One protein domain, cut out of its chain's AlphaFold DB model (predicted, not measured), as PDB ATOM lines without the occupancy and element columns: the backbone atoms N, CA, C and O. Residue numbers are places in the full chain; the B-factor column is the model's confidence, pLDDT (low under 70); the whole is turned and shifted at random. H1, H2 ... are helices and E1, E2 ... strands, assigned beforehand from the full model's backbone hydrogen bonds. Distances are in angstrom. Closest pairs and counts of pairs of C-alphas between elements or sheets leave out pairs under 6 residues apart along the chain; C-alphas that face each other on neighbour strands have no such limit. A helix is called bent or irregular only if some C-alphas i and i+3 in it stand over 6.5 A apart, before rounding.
ATOM      1  N   ASP A   8     254.990 288.761 160.485       92.81
ATOM      2  CA  ASP A   8     255.467 288.015 159.330       92.81
ATOM      3  C   ASP A   8     256.813 288.541 158.851       92.81
ATOM      4  O   ASP A   8     257.182 289.692 159.095       92.81
ATOM      5  N   MET A   9     257.536 287.685 158.130       91.81
ATOM      6  CA  MET A   9     258.768 288.079 157.468       91.81
ATOM      7  C   MET A   9     258.440 288.676 156.101       91.81
ATOM      8  O   MET A   9     257.876 288.010 155.231       91.81
ATOM      9  N   PHE A  10     258.814 289.935 155.913       87.56
ATOM     10  CA  PHE A  10     258.752 290.622 154.634       87.56
ATOM     11  C   PHE A  10     260.129 290.613 153.973       87.56
ATOM     12  O   PHE A  10     261.138 290.917 154.613       87.56
ATOM     13  N   TYR A  11     260.172 290.273 152.687       82.50
ATOM     14  CA  TYR A  11     261.411 290.190 151.918       82.50
ATOM     15  C   TYR A  11     261.511 291.387 150.975       82.50
ATOM     16  O   TYR A  11     260.724 291.505 150.038       82.50
ATOM     17  N   VAL A  12     262.494 292.262 151.211       74.62
ATOM     18  CA  VAL A  12     262.707 293.482 150.410       74.62
ATOM     19  C   VAL A  12     263.093 293.122 148.976       74.62
ATOM     20  O   VAL A  12     262.612 293.724 148.017       74.62
ATOM     21  N   VAL A  13     263.921 292.090 148.824       69.44
ATOM     22  CA  VAL A  13     264.226 291.491 147.525       69.44
ATOM     23  C   VAL A  13     263.252 290.335 147.283       69.44
ATOM     24  O   VAL A  13     263.213 289.406 148.091       69.44
ATOM     25  N   PRO A  14     262.487 290.316 146.177       67.12
ATOM     26  CA  PRO A  14     261.620 289.188 145.852       67.12
ATOM     27  C   PRO A  14     262.398 287.867 145.765       67.12
ATOM     28  O   PRO A  14     263.491 287.817 145.199       67.12
ATOM     29  N   ARG A  15     261.827 286.768 146.272       66.56
ATOM     30  CA  ARG A  15     262.544 285.481 146.402       66.56
ATOM     31  C   ARG A  15     263.104 284.927 145.094       66.56
ATOM     32  O   ARG A  15     264.226 284.439 145.090       66.56
ATOM     33  N   HIS A  16     262.377 285.053 143.983       66.75
ATOM     34  CA  HIS A  16     262.864 284.600 142.672       66.75
ATOM     35  C   HIS A  16     264.176 285.296 142.277       66.75
ATOM     36  O   HIS A  16     265.036 284.710 141.624       66.75
ATOM     37  N   LEU A  17     264.337 286.549 142.701       65.94
ATOM     38  CA  LEU A  17     265.525 287.345 142.446       65.94
ATOM     39  C   LEU A  17     266.630 287.000 143.455       65.94
ATOM     40  O   LEU A  17     267.791 286.917 143.067       65.94
ATOM     41  N   GLN A  18     266.279 286.672 144.705       68.00
ATOM     42  CA  GLN A  18     267.234 286.130 145.682       68.00
ATOM     43  C   GLN A  18     267.848 284.802 145.222       68.00
ATOM     44  O   GLN A  18     269.060 284.621 145.307       68.00
ATOM     45  N   GLU A  19     267.033 283.883 144.699       69.50
ATOM     46  CA  GLU A  19     267.492 282.595 144.168       69.50
ATOM     47  C   GLU A  19     268.470 282.788 143.003       69.50
ATOM     48  O   GLU A  19     269.529 282.157 142.968       69.50
ATOM     49  N   GLN A  20     268.161 283.716 142.090       69.94
ATOM     50  CA  GLN A  20     269.056 284.087 140.993       69.94
ATOM     51  C   GLN A  20     270.364 284.705 141.502       69.94
ATOM     52  O   GLN A  20     271.438 284.341 141.027       69.94
ATOM     53  N   MET A  21     270.309 285.603 142.487       69.88
ATOM     54  CA  MET A  21     271.503 286.225 143.067       69.88
ATOM     55  C   MET A  21     272.383 285.219 143.814       69.88
ATOM     56  O   MET A  21     273.605 285.252 143.656       69.88
ATOM     57  N   ARG A  22     271.783 284.273 144.548       70.75
ATOM     58  CA  ARG A  22     272.517 283.173 145.191       70.75
ATOM     59  C   ARG A  22     273.189 282.279 144.143       70.75
ATOM     60  O   ARG A  22     274.355 281.929 144.301       70.75
ATOM     61  N   ALA A  23     272.500 281.966 143.042       75.25
ATOM     62  CA  ALA A  23     273.083 281.213 141.927       75.25
ATOM     63  C   ALA A  23     274.253 281.953 141.247       75.25
ATOM     64  O   ALA A  23     275.159 281.313 140.717       75.25
ATOM     65  N   MET A  24     274.268 283.289 141.301       75.69
ATOM     66  CA  MET A  24     275.369 284.137 140.823       75.69
ATOM     67  C   MET A  24     276.503 284.322 141.852       75.69
ATOM     68  O   MET A  24     277.446 285.064 141.586       75.69
ATOM     69  N   GLY A  25     276.438 283.661 143.013       70.81
ATOM     70  CA  GLY A  25     277.472 283.737 144.049       70.81
ATOM     71  C   GLY A  25     277.482 285.049 144.837       70.81
ATOM     72  O   GLY A  25     278.493 285.375 145.460       70.81
ATOM     73  N   VAL A  26     276.388 285.818 144.808       68.31
ATOM     74  CA  VAL A  26     276.237 286.992 145.675       68.31
ATOM     75  C   VAL A  26     276.034 286.516 147.112       68.31
ATOM     76  O   VAL A  26     275.239 285.613 147.364       68.31
ATOM     77  N   ASP A  27     276.765 287.136 148.038       60.94
ATOM     78  CA  ASP A  27     276.706 286.826 149.465       60.94
ATOM     79  C   ASP A  27     275.269 286.927 149.998       60.94
ATOM     80  O   ASP A  27     274.595 287.944 149.833       60.94
ATOM     81  N   GLU A  28     274.808 285.864 150.645       57.41
ATOM     82  CA  GLU A  28     273.437 285.701 151.122       57.41
ATOM     83  C   GLU A  28     273.049 286.776 152.146       57.41
ATOM     84  O   GLU A  28     271.904 287.235 152.166       57.41
ATOM     85  N   ALA A  29     274.028 287.262 152.917       52.97
ATOM     86  CA  ALA A  29     273.865 288.380 153.843       52.97
ATOM     87  C   ALA A  29     273.533 289.709 153.137       52.97
ATOM     88  O   ALA A  29     272.900 290.576 153.729       52.97
ATOM     89  N   LYS A  30     273.922 289.874 151.864       49.56
ATOM     90  CA  LYS A  30     273.606 291.063 151.049       49.56
ATOM     91  C   LYS A  30     272.316 290.918 150.241       49.56
ATOM     92  O   LYS A  30     271.814 291.905 149.716       49.56
ATOM     93  N   VAL A  31     271.813 289.693 150.092       50.81
ATOM     94  CA  VAL A  31     270.661 289.352 149.237       50.81
ATOM     95  C   VAL A  31     269.373 289.203 150.051       50.81
ATOM     96  O   VAL A  31     268.280 289.378 149.518       50.81
ATOM     97  N   SER A  32     269.487 288.901 151.345       56.03
ATOM     98  CA  SER A  32     268.357 288.601 152.226       56.03
ATOM     99  C   SER A  32     268.000 289.757 153.167       56.03
ATOM    100  O   SER A  32     267.786 289.534 154.360       56.03
ATOM    101  N   GLU A  33     267.897 290.985 152.634       71.88
ATOM    102  CA  GLU A  33     267.249 292.086 153.362       71.88
ATOM    103  C   GLU A  33     265.803 291.673 153.677       71.88
ATOM    104  O   GLU A  33     264.928 291.597 152.804       71.88
ATOM    105  N   ARG A  34     265.586 291.321 154.944       82.44
ATOM    106  CA  ARG A  34     264.327 290.820 155.482       82.44
ATOM    107  C   ARG A  34     263.966 291.631 156.714       82.44
ATOM    108  O   ARG A  34     264.841 291.989 157.495       82.44
ATOM    109  N   VAL A  35     262.678 291.897 156.879       88.94
ATOM    110  CA  VAL A  35     262.158 292.712 157.976       88.94
ATOM    111  C   VAL A  35     260.990 291.979 158.613       88.94
ATOM    112  O   VAL A  35     260.112 291.483 157.907       88.94
ATOM    113  N   ALA A  36     260.975 291.894 159.940       93.19
ATOM    114  CA  ALA A  36     259.830 291.390 160.685       93.19
ATOM    115  C   ALA A  36     258.782 292.504 160.831       93.19
ATOM    116  O   ALA A  36     259.078 293.577 161.351       93.19
ATOM    117  N   LEU A  37     257.560 292.271 160.359       94.19
ATOM    118  CA  LEU A  37     256.487 293.267 160.355       94.19
ATOM    119  C   LEU A  37     255.244 292.726 161.056       94.19
ATOM    120  O   LEU A  37     254.803 291.612 160.775       94.19
ATOM    121  N   PHE A  38     254.673 293.517 161.962       95.94
ATOM    122  CA  PHE A  38     253.468 293.143 162.702       95.94
ATOM    123  C   PHE A  38     252.229 293.126 161.799       95.94
ATOM    124  O   PHE A  38     252.107 293.923 160.869       95.94
ATOM    125  N   ARG A  39     251.273 292.244 162.106       93.81
ATOM    126  CA  ARG A  39     249.997 292.138 161.377       93.81
ATOM    127  C   ARG A  39     248.938 293.132 161.836       93.81
ATOM    128  O   ARG A  39     248.013 293.419 161.083       93.81
ATOM    129  N   ASP A  40     249.026 293.595 163.080       94.00
ATOM    130  CA  ASP A  40     247.993 294.413 163.715       94.00
ATOM    131  C   ASP A  40     248.387 295.892 163.753       94.00
ATOM    132  O   ASP A  40     249.409 296.271 164.330       94.00
ATOM    133  N   GLU A  41     247.535 296.739 163.177       93.50
ATOM    134  CA  GLU A  41     247.721 298.195 163.141       93.50
ATOM    135  C   GLU A  41     247.802 298.799 164.543       93.50
ATOM    136  O   GLU A  41     248.533 299.763 164.757       93.50
ATOM    137  N   ARG A  42     247.087 298.225 165.520       94.44
ATOM    138  CA  ARG A  42     247.096 298.727 166.901       94.44
ATOM    139  C   ARG A  42     248.426 298.458 167.588       94.44
ATOM    140  O   ARG A  42     248.913 299.329 168.296       94.44
ATOM    141  N   THR A  43     249.031 297.299 167.343       94.38
ATOM    142  CA  THR A  43     250.374 296.973 167.842       94.38
ATOM    143  C   THR A  43     251.418 297.925 167.268       94.38
ATOM    144  O   THR A  43     252.240 298.459 168.010       94.38
ATOM    145  N   VAL A  44     251.347 298.208 165.964       94.00
ATOM    146  CA  VAL A  44     252.238 299.188 165.323       94.00
ATOM    147  C   VAL A  44     251.996 300.598 165.865       94.00
ATOM    148  O   VAL A  44     252.951 301.302 166.185       94.00
ATOM    149  N   ALA A  45     250.739 301.009 166.042       93.50
ATOM    150  CA  ALA A  45     250.400 302.300 166.633       93.50
ATOM    151  C   ALA A  45     250.890 302.430 168.086       93.50
ATOM    152  O   ALA A  45     251.362 303.497 168.472       93.50
ATOM    153  N   ALA A  46     250.823 301.355 168.876       94.31
ATOM    154  CA  ALA A  46     251.355 301.324 170.235       94.31
ATOM    155  C   ALA A  46     252.879 301.523 170.250       94.31
ATOM    156  O   ALA A  46     253.376 302.305 171.058       94.31
ATOM    157  N   LEU A  47     253.610 300.894 169.321       93.38
ATOM    158  CA  LEU A  47     255.053 301.110 169.161       93.38
ATOM    159  C   LEU A  47     255.386 302.536 168.712       93.38
ATOM    160  O   LEU A  47     256.331 303.124 169.226       93.38
ATOM    161  N   TRP A  48     254.592 303.132 167.820       93.50
ATOM    162  CA  TRP A  48     254.759 304.538 167.428       93.50
ATOM    163  C   TRP A  48     254.533 305.530 168.576       93.50
ATOM    164  O   TRP A  48     255.059 306.641 168.536       93.50
ATOM    165  N   GLN A  49     253.746 305.151 169.585       93.44
ATOM    166  CA  GLN A  49     253.518 305.951 170.793       93.44
ATOM    167  C   GLN A  49     254.559 305.698 171.891       93.44
ATOM    168  O   GLN A  49     254.611 306.464 172.854       93.44
ATOM    169  N   ALA A  50     255.359 304.636 171.770       93.62
ATOM    170  CA  ALA A  50     256.468 304.372 172.672       93.62
ATOM    171  C   ALA A  50     257.581 305.414 172.491       93.62
ATOM    172  O   ALA A  50     257.662 306.092 171.461       93.62
ATOM    173  N   ASP A  51     258.467 305.516 173.477       94.69
ATOM    174  CA  ASP A  51     259.645 306.372 173.382       94.69
ATOM    175  C   ASP A  51     260.517 305.976 172.182       94.69
ATOM    176  O   ASP A  51     260.603 304.803 171.810       94.69
ATOM    177  N   SER A  52     261.225 306.949 171.602       92.38
ATOM    178  CA  SER A  52     262.066 306.720 170.421       92.38
ATOM    179  C   SER A  52     263.117 305.630 170.642       92.38
ATOM    180  O   SER A  52     263.382 304.858 169.736       92.38
ATOM    181  N   GLU A  53     263.656 305.494 171.855       92.44
ATOM    182  CA  GLU A  53     264.629 304.439 172.177       92.44
ATOM    183  C   GLU A  53     264.020 303.026 172.094       92.44
ATOM    184  O   GLU A  53     264.717 302.071 171.761       92.44
ATOM    185  N   VAL A  54     262.714 302.877 172.360       92.44
ATOM    186  CA  VAL A  54     261.993 301.606 172.170       92.44
ATOM    187  C   VAL A  54     261.784 301.346 170.680       92.44
ATOM    188  O   VAL A  54     261.978 300.225 170.217       92.44
ATOM    189  N   GLN A  55     261.431 302.379 169.914       93.19
ATOM    190  CA  GLN A  55     261.290 302.283 168.459       93.19
ATOM    191  C   GLN A  55     262.617 301.877 167.800       93.19
ATOM    192  O   GLN A  55     262.657 300.916 167.032       93.19
ATOM    193  N   ASP A  56     263.707 302.551 168.167       91.00
ATOM    194  CA  ASP A  56     265.062 302.281 167.687       91.00
ATOM    195  C   ASP A  56     265.521 300.868 168.052       91.00
ATOM    196  O   ASP A  56     266.170 300.209 167.241       91.00
ATOM    197  N   LEU A  57     265.135 300.367 169.230       92.31
ATOM    198  CA  LEU A  57     265.404 298.990 169.632       92.31
ATOM    199  C   LEU A  57     264.782 297.993 168.649       92.31
ATOM    200  O   LEU A  57     265.485 297.120 168.153       92.31
ATOM    201  N   PHE A  58     263.496 298.137 168.312       91.88
ATOM    202  CA  PHE A  58     262.846 297.246 167.344       91.88
ATOM    203  C   PHE A  58     263.475 297.351 165.950       91.88
ATOM    204  O   PHE A  58     263.736 296.323 165.322       91.88
ATOM    205  N   LEU A  59     263.775 298.569 165.491       90.62
ATOM    206  CA  LEU A  59     264.431 298.804 164.201       90.62
ATOM    207  C   LEU A  59     265.820 298.150 164.138       90.62
ATOM    208  O   LEU A  59     266.132 297.458 163.167       90.62
ATOM    209  N   ALA A  60     266.633 298.310 165.184       87.81
ATOM    210  CA  ALA A  60     267.951 297.686 165.295       87.81
ATOM    211  C   ALA A  60     267.869 296.152 165.365       87.81
ATOM    212  O   ALA A  60     268.773 295.459 164.904       87.81
ATOM    213  N   SER A  61     266.766 295.617 165.890       87.56
ATOM    214  CA  SER A  61     266.494 294.180 165.948       87.56
ATOM    215  C   SER A  61     265.913 293.585 164.660       87.56
ATOM    216  O   SER A  61     265.582 292.400 164.632       87.56
ATOM    217  N   GLY A  62     265.770 294.374 163.590       89.81
ATOM    218  CA  GLY A  62     265.246 293.907 162.302       89.81
ATOM    219  C   GLY A  62     263.716 293.875 162.211       89.81
ATOM    220  O   GLY A  62     263.169 293.237 161.307       89.81
ATOM    221  N   PHE A  63     263.017 294.561 163.118       92.69
ATOM    222  CA  PHE A  63     261.577 294.793 163.022       92.69
ATOM    223  C   PHE A  63     261.294 296.124 162.329       92.69
ATOM    224  O   PHE A  63     262.019 297.096 162.501       92.69
ATOM    225  N   GLY A  64     260.214 296.186 161.559       90.69
ATOM    226  CA  GLY A  64     259.712 297.434 160.993       90.69
ATOM    227  C   GLY A  64     258.466 297.924 161.721       90.69
ATOM    228  O   GLY A  64     257.677 297.140 162.244       90.69
ATOM    229  N   LEU A  65     258.253 299.238 161.694       91.62
ATOM    230  CA  LEU A  65     257.079 299.904 162.276       91.62
ATOM    231  C   LEU A  65     255.960 300.109 161.243       91.62
ATOM    232  O   LEU A  65     255.281 301.136 161.229       91.62
ATOM    233  N   ASN A  66     255.798 299.125 160.357       89.62
ATOM    234  CA  ASN A  66     254.762 299.058 159.331       89.62
ATOM    235  C   ASN A  66     253.953 297.774 159.502       89.62
ATOM    236  O   ASN A  66     254.413 296.814 160.122       89.62
ATOM    237  N   VAL A  67     252.761 297.755 158.909       89.25
ATOM    238  CA  VAL A  67     251.874 296.592 158.949       89.25
ATOM    239  C   VAL A  67     252.054 295.741 157.704       89.25
ATOM    240  O   VAL A  67     252.081 296.255 156.586       89.25
ATOM    241  N   TYR A  68     252.144 294.430 157.900       90.06
ATOM    242  CA  TYR A  68     252.167 293.449 156.825       90.06
ATOM    243  C   TYR A  68     251.571 292.126 157.302       90.06
ATOM    244  O   TYR A  68     251.745 291.729 158.450       90.06
ATOM    245  N   SER A  69     250.861 291.444 156.403       88.94
ATOM    246  CA  SER A  69     250.268 290.138 156.663       88.94
ATOM    247  C   SER A  69     250.508 289.213 155.479       88.94
ATOM    248  O   SER A  69     250.121 289.512 154.353       88.94
ATOM    249  N   SER A  70     251.096 288.053 155.757       83.81
ATOM    250  CA  SER A  70     251.292 286.954 154.808       83.81
ATOM    251  C   SER A  70     249.999 286.183 154.505       83.81
ATOM    252  O   SER A  70     250.002 285.262 153.685       83.81
ATOM    253  N   GLY A  71     248.903 286.514 155.202       86.75
ATOM    254  CA  GLY A  71     247.641 285.779 155.170       86.75
ATOM    255  C   GLY A  71     247.608 284.550 156.082       86.75
ATOM    256  O   GLY A  71     246.628 283.805 156.051       86.75
ATOM    257  N   ALA A  72     248.645 284.306 156.892       88.06
ATOM    258  CA  ALA A  72     248.622 283.193 157.834       88.06
ATOM    259  C   ALA A  72     247.576 283.415 158.954       88.06
ATOM    260  O   ALA A  72     247.329 284.559 159.354       88.06
ATOM    261  N   PRO A  73     246.963 282.339 159.488       90.31
ATOM    262  CA  PRO A  73     246.007 282.440 160.588       90.31
ATOM    263  C   PRO A  73     246.602 283.082 161.849       90.31
ATOM    264  O   PRO A  73     247.815 283.064 162.066       90.31
ATOM    265  N   GLU A  74     245.732 283.609 162.710       90.75
ATOM    266  CA  GLU A  74     246.105 284.145 164.027       90.75
ATOM    267  C   GLU A  74     246.849 283.099 164.871       90.75
ATOM    268  O   GLU A  74     246.499 281.913 164.873       90.75
ATOM    269  N   GLY A  75     247.918 283.527 165.549       93.06
ATOM    270  CA  GLY A  75     248.805 282.644 166.311       93.06
ATOM    271  C   GLY A  75     249.627 281.669 165.458       93.06
ATOM    272  O   GLY A  75     250.277 280.772 166.003       93.06
ATOM    273  N   CYS A  76     249.607 281.807 164.130       93.25
ATOM    274  CA  CYS A  76     250.373 280.975 163.209       93.25
ATOM    275  C   CYS A  76     251.303 281.819 162.338       93.25
ATOM    276  O   CYS A  76     250.984 282.956 161.998       93.25
ATOM    277  N   TYR A  77     252.427 281.245 161.918       92.44
ATOM    278  CA  TYR A  77     253.354 281.851 160.957       92.44
ATOM    279  C   TYR A  77     253.701 280.860 159.838       92.44
ATOM    280  O   TYR A  77     253.680 279.648 160.084       92.44
ATOM    281  N   PRO A  78     254.036 281.325 158.620       91.69
ATOM    282  CA  PRO A  78     254.455 280.438 157.538       91.69
ATOM    283  C   PRO A  78     255.650 279.569 157.955       91.69
ATOM    284  O   PRO A  78     256.684 280.077 158.384       91.69
ATOM    285  N   ALA A  79     255.533 278.245 157.828       91.00
ATOM    286  CA  ALA A  79     256.568 277.300 158.261       91.00
ATOM    287  C   ALA A  79     257.914 277.519 157.545       91.00
ATOM    288  O   ALA A  79     258.976 277.296 158.125       91.00
ATOM    289  N   GLU A  80     257.859 277.997 156.304       86.50
ATOM    290  CA  GLU A  80     259.005 278.424 155.496       86.50
ATOM    291  C   GLU A  80     259.795 279.590 156.111       86.50
ATOM    292  O   GLU A  80     261.017 279.629 155.987       86.50
ATOM    293  N   ASP A  81     259.135 280.486 156.845       89.75
ATOM    294  CA  ASP A  81     259.766 281.663 157.447       89.75
ATOM    295  C   ASP A  81     260.355 281.346 158.832       89.75
ATOM    296  O   ASP A  81     260.915 282.220 159.494       89.75
ATOM    297  N   LYS A  82     260.277 280.086 159.292       89.75
ATOM    298  CA  LYS A  82     260.736 279.661 160.624       89.75
ATOM    299  C   LYS A  82     262.181 280.062 160.917       89.75
ATOM    300  O   LYS A  82     262.457 280.535 162.015       89.75
ATOM    301  N   ALA A  83     263.094 279.861 159.965       88.38
ATOM    302  CA  ALA A  83     264.505 280.210 160.141       88.38
ATOM    303  C   ALA A  83     264.685 281.729 160.285       88.38
ATOM    304  O   ALA A  83     265.277 282.194 161.254       88.38
ATOM    305  N   ALA A  84     264.072 282.500 159.386       88.50
ATOM    306  CA  ALA A  84     264.129 283.957 159.408       88.50
ATOM    307  C   ALA A  84     263.494 284.562 160.669       88.50
ATOM    308  O   ALA A  84     264.040 285.499 161.246       88.50
ATOM    309  N   ARG A  85     262.388 283.983 161.145       91.44
ATOM    310  CA  ARG A  85     261.757 284.361 162.411       91.44
ATOM    311  C   ARG A  85     262.676 284.098 163.605       91.44
ATOM    312  O   ARG A  85     262.746 284.929 164.502       91.44
ATOM    313  N   LEU A  86     263.363 282.954 163.636       90.88
ATOM    314  CA  LEU A  86     264.308 282.635 164.712       90.88
ATOM    315  C   LEU A  86     265.490 283.606 164.736       90.88
ATOM    316  O   LEU A  86     265.889 284.026 165.816       90.88
ATOM    317  N   GLU A  87     266.004 284.000 163.571       90.38
ATOM    318  CA  GLU A  87     267.058 285.016 163.462       90.38
ATOM    319  C   GLU A  87     266.593 286.383 163.988       90.38
ATOM    320  O   GLU A  87     267.274 286.965 164.823       90.38
ATOM    321  N   ALA A  88     265.406 286.860 163.589       89.88
ATOM    322  CA  ALA A  88     264.860 288.131 164.082       89.88
ATOM    323  C   ALA A  88     264.651 288.127 165.610       89.88
ATOM    324  O   ALA A  88     264.954 289.100 166.297       89.88
ATOM    325  N   VAL A  89     264.174 287.010 166.168       91.25
ATOM    326  CA  VAL A  89     264.007 286.852 167.623       91.25
ATOM    327  C   VAL A  89     265.356 286.793 168.343       91.25
ATOM    328  O   VAL A  89     265.493 287.366 169.424       91.25
ATOM    329  N   ALA A  90     266.355 286.128 167.761       90.75
ATOM    330  CA  ALA A  90     267.707 286.098 168.312       90.75
ATOM    331  C   ALA A  90     268.321 287.505 168.334       90.75
ATOM    332  O   ALA A  90     268.826 287.920 169.377       90.75
ATOM    333  N   GLN A  91     268.185 288.257 167.236       90.69
ATOM    334  CA  GLN A  91     268.652 289.640 167.153       90.69
ATOM    335  C   GLN A  91     267.955 290.529 168.187       90.69
ATOM    336  O   GLN A  91     268.616 291.284 168.890       90.69
ATOM    337  N   LEU A  92     266.636 290.386 168.355       91.12
ATOM    338  CA  LEU A  92     265.892 291.109 169.387       91.12
ATOM    339  C   LEU A  92     266.389 290.793 170.797       91.12
ATOM    340  O   LEU A  92     266.567 291.697 171.611       91.12
ATOM    341  N   SER A  93     266.641 289.519 171.093       90.38
ATOM    342  CA  SER A  93     267.179 289.114 172.392       90.38
ATOM    343  C   SER A  93     268.563 289.716 172.656       90.38
ATOM    344  O   SER A  93     268.854 290.099 173.793       90.38
ATOM    345  N   GLU A  94     269.417 289.796 171.636       91.00
ATOM    346  CA  GLU A  94     270.736 290.424 171.725       91.00
ATOM    347  C   GLU A  94     270.602 291.930 171.980       91.00
ATOM    348  O   GLU A  94     271.096 292.424 172.995       91.00
ATOM    349  N   THR A  95     269.818 292.640 171.161       89.81
ATOM    350  CA  THR A  95     269.599 294.086 171.314       89.81
ATOM    351  C   THR A  95     268.981 294.439 172.671       89.81
ATOM    352  O   THR A  95     269.395 295.412 173.300       89.81
ATOM    353  N   LEU A  96     268.031 293.642 173.179       88.62
ATOM    354  CA  LEU A  96     267.453 293.819 174.519       88.62
ATOM    355  C   LEU A  96     268.490 293.632 175.635       88.62
ATOM    356  O   LEU A  96     268.429 294.318 176.659       88.62
ATOM    357  N   THR A  97     269.436 292.711 175.449       88.19
ATOM    358  CA  THR A  97     270.513 292.457 176.416       88.19
ATOM    359  C   THR A  97     271.484 293.633 176.469       88.19
ATOM    360  O   THR A  97     271.847 294.086 177.557       88.19
ATOM    361  N   GLU A  98     271.859 294.163 175.306       87.50
ATOM    362  CA  GLU A  98     272.723 295.342 175.176       87.50
ATOM    363  C   GLU A  98     272.033 296.615 175.689       87.50
ATOM    364  O   GLU A  98     272.643 297.445 176.365       87.50
ATOM    365  N   SER A  99     270.725 296.725 175.454       84.44
ATOM    366  CA  SER A  99     269.905 297.904 175.748       84.44
ATOM    367  C   SER A  99     269.089 297.746 177.030       84.44
ATOM    368  O   SER A  99     267.969 298.243 177.144       84.44
ATOM    369  N   ARG A 100     269.643 297.081 178.051       80.38
ATOM    370  CA  ARG A 100     268.924 296.754 179.299       80.38
ATOM    371  C   ARG A 100     268.317 297.967 180.018       80.38
ATOM    372  O   ARG A 100     267.359 297.819 180.774       80.38
ATOM    373  N   GLN A 101     268.864 299.165 179.808       80.06
ATOM    374  CA  GLN A 101     268.316 300.396 180.383       80.06
ATOM    375  C   GLN A 101     266.947 300.756 179.778       80.06
ATOM    376  O   GLN A 101     266.073 301.198 180.530       80.06
ATOM    377  N   VAL A 102     266.729 300.450 178.491       80.19
ATOM    378  CA  VAL A 102     265.481 300.716 177.751       80.19
ATOM    379  C   VAL A 102     264.297 299.951 178.352       80.19
ATOM    380  O   VAL A 102     263.190 300.469 178.477       80.19
ATOM    381  N   LEU A 103     264.544 298.734 178.847       77.69
ATOM    382  CA  LEU A 103     263.532 297.907 179.517       77.69
ATOM    383  C   LEU A 103     262.958 298.530 180.800       77.69
ATOM    384  O   LEU A 103     261.879 298.137 181.230       77.69
ATOM    385  N   THR A 104     263.683 299.444 181.453       78.56
ATOM    386  CA  THR A 104     263.328 299.916 182.809       78.56
ATOM    387  C   THR A 104     262.964 301.389 182.894       78.56
ATOM    388  O   THR A 104     262.327 301.789 183.865       78.56
ATOM    389  N   ARG A 105     263.395 302.205 181.928       82.44
ATOM    390  CA  ARG A 105     263.282 303.670 182.004       82.44
ATOM    391  C   ARG A 105     262.323 304.271 180.990       82.44
ATOM    392  O   ARG A 105     261.949 305.426 181.162       82.44
ATOM    393  N   ASN A 106     261.929 303.500 179.985       88.62
ATOM    394  CA  ASN A 106     261.188 304.013 178.848       88.62
ATOM    395  C   ASN A 106     259.710 303.678 178.936       88.62
ATOM    396  O   ASN A 106     259.301 302.659 179.496       88.62
ATOM    397  N   ASN A 107     258.915 304.550 178.340       89.69
ATOM    398  CA  ASN A 107     257.519 304.315 178.074       89.69
ATOM    399  C   ASN A 107     257.379 303.451 176.815       89.69
ATOM    400  O   ASN A 107     257.775 303.850 175.723       89.69
ATOM    401  N   TRP A 108     256.777 302.275 176.969       91.19
ATOM    402  CA  TRP A 108     256.485 301.357 175.864       91.19
ATOM    403  C   TRP A 108     255.126 301.651 175.204       91.19
ATOM    404  O   TRP A 108     254.663 300.898 174.352       91.19
ATOM    405  N   GLY A 109     254.463 302.744 175.596       88.94
ATOM    406  CA  GLY A 109     253.101 303.045 175.174       88.94
ATOM    407  C   GLY A 109     252.136 301.984 175.700       88.94
ATOM    408  O   GLY A 109     252.168 301.624 176.876       88.94
ATOM    409  N   GLU A 110     251.286 301.460 174.818       92.06
ATOM    410  CA  GLU A 110     250.428 300.306 175.122       92.06
ATOM    411  C   GLU A 110     251.115 298.955 174.838       92.06
ATOM    412  O   GLU A 110     250.527 297.904 175.093       92.06
ATOM    413  N   PHE A 111     252.346 298.958 174.311       93.06
ATOM    414  CA  PHE A 111     253.065 297.734 173.971       93.06
ATOM    415  C   PHE A 111     253.571 297.029 175.235       93.06
ATOM    416  O   PHE A 111     254.261 297.615 176.068       93.06
ATOM    417  N   SER A 112     253.276 295.735 175.359       92.25
ATOM    418  CA  SER A 112     253.748 294.889 176.457       92.25
ATOM    419  C   SER A 112     254.796 293.910 175.943       92.25
ATOM    420  O   SER A 112     254.480 292.958 175.228       92.25
ATOM    421  N   ILE A 113     256.056 294.122 176.334       90.19
ATOM    422  CA  ILE A 113     257.154 293.216 175.972       90.19
ATOM    423  C   ILE A 113     256.937 291.802 176.526       90.19
ATOM    424  O   ILE A 113     257.257 290.827 175.857       90.19
ATOM    425  N   THR A 114     256.343 291.681 177.713       90.06
ATOM    426  CA  THR A 114     256.027 290.383 178.322       90.06
ATOM    427  C   THR A 114     255.000 289.625 177.487       90.06
ATOM    428  O   THR A 114     255.253 288.486 177.106       90.06
ATOM    429  N   ASP A 115     253.892 290.277 177.120       92.75
ATOM    430  CA  ASP A 115     252.838 289.636 176.323       92.75
ATOM    431  C   ASP A 115     253.347 289.277 174.919       92.75
ATOM    432  O   ASP A 115     252.977 288.246 174.357       92.75
ATOM    433  N   PHE A 116     254.230 290.106 174.357       93.50
ATOM    434  CA  PHE A 116     254.900 289.819 173.093       93.50
ATOM    435  C   PHE A 116     255.786 288.564 173.180       93.50
ATOM    436  O   PHE A 116     255.730 287.711 172.292       93.50
ATOM    437  N   LEU A 117     256.582 288.415 174.247       91.25
ATOM    438  CA  LEU A 117     257.428 287.235 174.466       91.25
ATOM    439  C   LEU A 117     256.597 285.963 174.702       91.25
ATOM    440  O   LEU A 117     256.935 284.900 174.173       91.25
ATOM    441  N   ASP A 118     255.484 286.072 175.424       91.88
ATOM    442  CA  ASP A 118     254.543 284.964 175.604       91.88
ATOM    443  C   ASP A 118     253.921 284.552 174.261       91.88
ATOM    444  O   ASP A 118     253.869 283.363 173.920       91.88
ATOM    445  N   HIS A 119     253.524 285.531 173.440       92.31
ATOM    446  CA  HIS A 119     252.987 285.280 172.103       92.31
ATOM    447  C   HIS A 119     254.019 284.635 171.170       92.31
ATOM    448  O   HIS A 119     253.706 283.700 170.427       92.31
ATOM    449  N   LEU A 120     255.283 285.066 171.254       90.75
ATOM    450  CA  LEU A 120     256.394 284.471 170.513       90.75
ATOM    451  C   LEU A 120     256.527 282.966 170.770       90.75
ATOM    452  O   LEU A 120     256.762 282.213 169.815       90.75
ATOM    453  N   GLY A 121     256.374 282.549 172.031       88.88
ATOM    454  CA  GLY A 121     256.445 281.154 172.461       88.88
ATOM    455  C   GLY A 121     255.208 280.325 172.102       88.88
ATOM    456  O   GLY A 121     255.328 279.119 171.878       88.88
ATOM    457  N   ALA A 122     254.033 280.952 172.010       92.31
ATOM    458  CA  ALA A 122     252.777 280.276 171.680       92.31
ATOM    459  C   ALA A 122     252.564 280.058 170.169       92.31
ATOM    460  O   ALA A 122     251.820 279.148 169.781       92.31
ATOM    461  N   ALA A 123     253.198 280.876 169.322       92.81
ATOM    462  CA  ALA A 123     252.976 280.858 167.880       92.81
ATOM    463  C   ALA A 123     253.438 279.550 167.209       92.81
ATOM    464  O   ALA A 123     254.505 279.008 167.512       92.81
ATOM    465  N   LYS A 124     252.659 279.060 166.236       93.62
ATOM    466  CA  LYS A 124     252.897 277.764 165.575       93.62
ATOM    467  C   LYS A 124     253.216 277.905 164.084       93.62
ATOM    468  O   LYS A 124     252.598 278.720 163.403       93.62
ATOM    469  N   PRO A 125     254.145 277.098 163.545       93.50
ATOM    470  CA  PRO A 125     254.365 277.055 162.108       93.50
ATOM    471  C   PRO A 125     253.158 276.412 161.414       93.50
ATOM    472  O   PRO A 125     252.635 275.402 161.890       93.50
ATOM    473  N   VAL A 126     252.753 276.961 160.273       92.44
ATOM    474  CA  VAL A 126     251.720 276.398 159.397       92.44
ATOM    475  C   VAL A 126     252.244 276.296 157.969       92.44
ATOM    476  O   VAL A 126     252.957 277.180 157.493       92.44
ATOM    477  N   ASP A 127     251.921 275.199 157.290       89.56
ATOM    478  CA  ASP A 127     252.200 275.081 155.864       89.56
ATOM    479  C   ASP A 127     251.212 275.955 155.082       89.56
ATOM    480  O   ASP A 127     249.998 275.835 155.243       89.56
ATOM    481  N   MET A 128     251.745 276.850 154.256       80.19
ATOM    482  CA  MET A 128     250.971 277.804 153.458       80.19
ATOM    483  C   MET A 128     250.749 277.303 152.021       80.19
ATOM    484  O   MET A 128     250.395 278.095 151.145       80.19
ATOM    485  N   ALA A 129     250.964 276.004 151.760       65.75
ATOM    486  CA  ALA A 129     250.742 275.361 150.467       65.75
ATOM    487  C   ALA A 129     249.344 275.684 149.899       65.75
ATOM    488  O   ALA A 129     248.326 275.157 150.342       65.75
ATOM    489  N   GLY A 130     249.308 276.577 148.904       57.66
ATOM    490  CA  GLY A 130     248.082 277.076 148.271       57.66
ATOM    491  C   GLY A 130     248.026 278.600 148.122       57.66
ATOM    492  O   GLY A 130     247.318 279.083 147.243       57.66
ATOM    493  N   ILE A 131     248.807 279.347 148.910       55.53
ATOM    494  CA  ILE A 131     248.976 280.803 148.779       55.53
ATOM    495  C   ILE A 131     250.277 281.052 148.018       55.53
ATOM    496  O   ILE A 131     251.341 280.583 148.432       55.53
ATOM    497  N   ARG A 132     250.208 281.733 146.869       50.59
ATOM    498  CA  ARG A 132     251.386 281.861 146.012       50.59
ATOM    499  C   ARG A 132     252.440 282.789 146.657       50.59
ATOM    500  O   ARG A 132     252.085 283.850 147.172       50.59
ATOM    501  N   PRO A 133     253.740 282.431 146.650       48.25
ATOM    502  CA  PRO A 133     254.800 283.236 147.273       48.25
ATOM    503  C   PRO A 133     254.960 284.666 146.730       48.25
ATOM    504  O   PRO A 133     255.436 285.549 147.450       48.25
ATOM    505  N   ASP A 134     254.587 284.880 145.470       49.19
ATOM    506  CA  ASP A 134     254.594 286.156 144.748       49.19
ATOM    507  C   ASP A 134     253.449 287.090 145.166       49.19
ATOM    508  O   ASP A 134     253.642 288.301 145.181       49.19
ATOM    509  N   GLU A 135     252.303 286.550 145.587       50.53
ATOM    510  CA  GLU A 135     251.186 287.336 146.139       50.53
ATOM    511  C   GLU A 135     251.454 287.796 147.580       50.53
ATOM    512  O   GLU A 135     250.936 288.825 148.008       50.53
ATOM    513  N   ARG A 136     252.301 287.067 148.321       53.22
ATOM    514  CA  ARG A 136     252.679 287.424 149.698       53.22
ATOM    515  C   ARG A 136     253.566 288.660 149.737       53.22
ATOM    516  O   ARG A 136     253.315 289.558 150.514       53.22
ATOM    517  N   ASN A 137     254.559 288.752 148.858       52.00
ATOM    518  CA  ASN A 137     255.505 289.873 148.834       52.00
ATOM    519  C   ASN A 137     255.130 290.922 147.782       52.00
ATOM    520  O   ASN A 137     256.025 291.527 147.187       52.00
ATOM    521  N   ALA A 138     253.830 291.110 147.512       43.72
ATOM    522  CA  ALA A 138     253.388 292.180 146.629       43.72
ATOM    523  C   ALA A 138     254.053 293.482 147.109       43.72
ATOM    524  O   ALA A 138     253.983 293.778 148.308       43.72
TER     525      ALA A 138
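What this domain is: This is residues 8 to 138 of the 187 residues of an uncharacterized protein of Pseudooceanicola pacificus (UniProt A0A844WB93). A short sheet of three strands, E1 E2 E3, has the long helix H5 slanting over one face, while H3 covers E3 and H4 bridges from the sheet's E3 side to H5. H1 and H2 form one end of the longest axis and H6 lies toward the other; the small strand pair E4 and E5 packs on the first residues of H5. The printed part has 131 residues, in the order E1 H1 H2 E2 H3 H4 E3 E4 H5 H6 H7 E5 H8; the class is mixed, helices and strands. The larger sheet, E1 E2 E3, is mixed and the pair E4 E5 is parallel. The whole is compact, with a radius of gyration of the C-alphas of 15.6 A and spans of 47 by 31 by 23 A.

How they stand to each other: E1, residues 8 to 11, is antiparallel to E2, residues 34 to 38, with N 10 and O 35 at 2.8 A. H1, residues 15 to 23, touches H2, residues 28 to 31, closest at the C-alphas of Gln 18 and Val 31, 5.9 A. E2 is parallel to E3, residues 63 to 67, with N 64 and O 36 at 2.9 A. Between them come H3, residues 41 to 49, and H4, residues 52 to 60, in a strand-helix-strand unit with a right-handed crossover. H3 lies over E3 at a height over the sheet of 8.4 A; H4 only grazes the sheet with residues 55 to 59. H5, residues 79 to 98, is on the same face as H3, making two layers, helices on one face of a sheet; its height is 9.1 A. H5 touches H4 with residues 92 to 96 alone, at a steep tilt of 46 degrees, opposite ways; the closest C-alphas are those of Leu 57 and Thr 95, 6.7 A. E4, residues 76 to 78, and E5, residues 124 to 126, are parallel, with N 126 and O 77 at 2.8 A. Between them stand H5, H6, residues 102 to 105, and H7, residues 113 to 122, as another such unit. H7 touches no helix; H8, residues 133 to 136, is only just apart from H1, 8.1 A at the closest. In H1, H3, H4 and H7 every O i to N i+4 pair is within hydrogen-bond range, in H5 14 of 16; H2, H6 and H8 are too short for one.

Where its parts are: E1 begins at C-alpha 8, (255.467, 288.015, 159.330). From first to last C-alpha H1 is 12.2 A, E2 13.2 A, H3 12.3 A and H7 14.3 A. H5 is 29.5 A long, from (256.568, 277.300, 158.261) to (272.723, 295.342, 175.176), and irregular: C-alphas 80 and 83 are 7.4 A apart. H8 ends at C-alpha 136, (252.679, 287.424, 149.698).

The domain as a whole: The two C-alphas farthest apart, those of Met 24 and Arg 105, are 47.2 A from each other. The printed part has no cut and no long link. The mean pLDDT of the printed part is 83.2; residues 13 to 21, 26 to 32 and 129 to 138 are under 70.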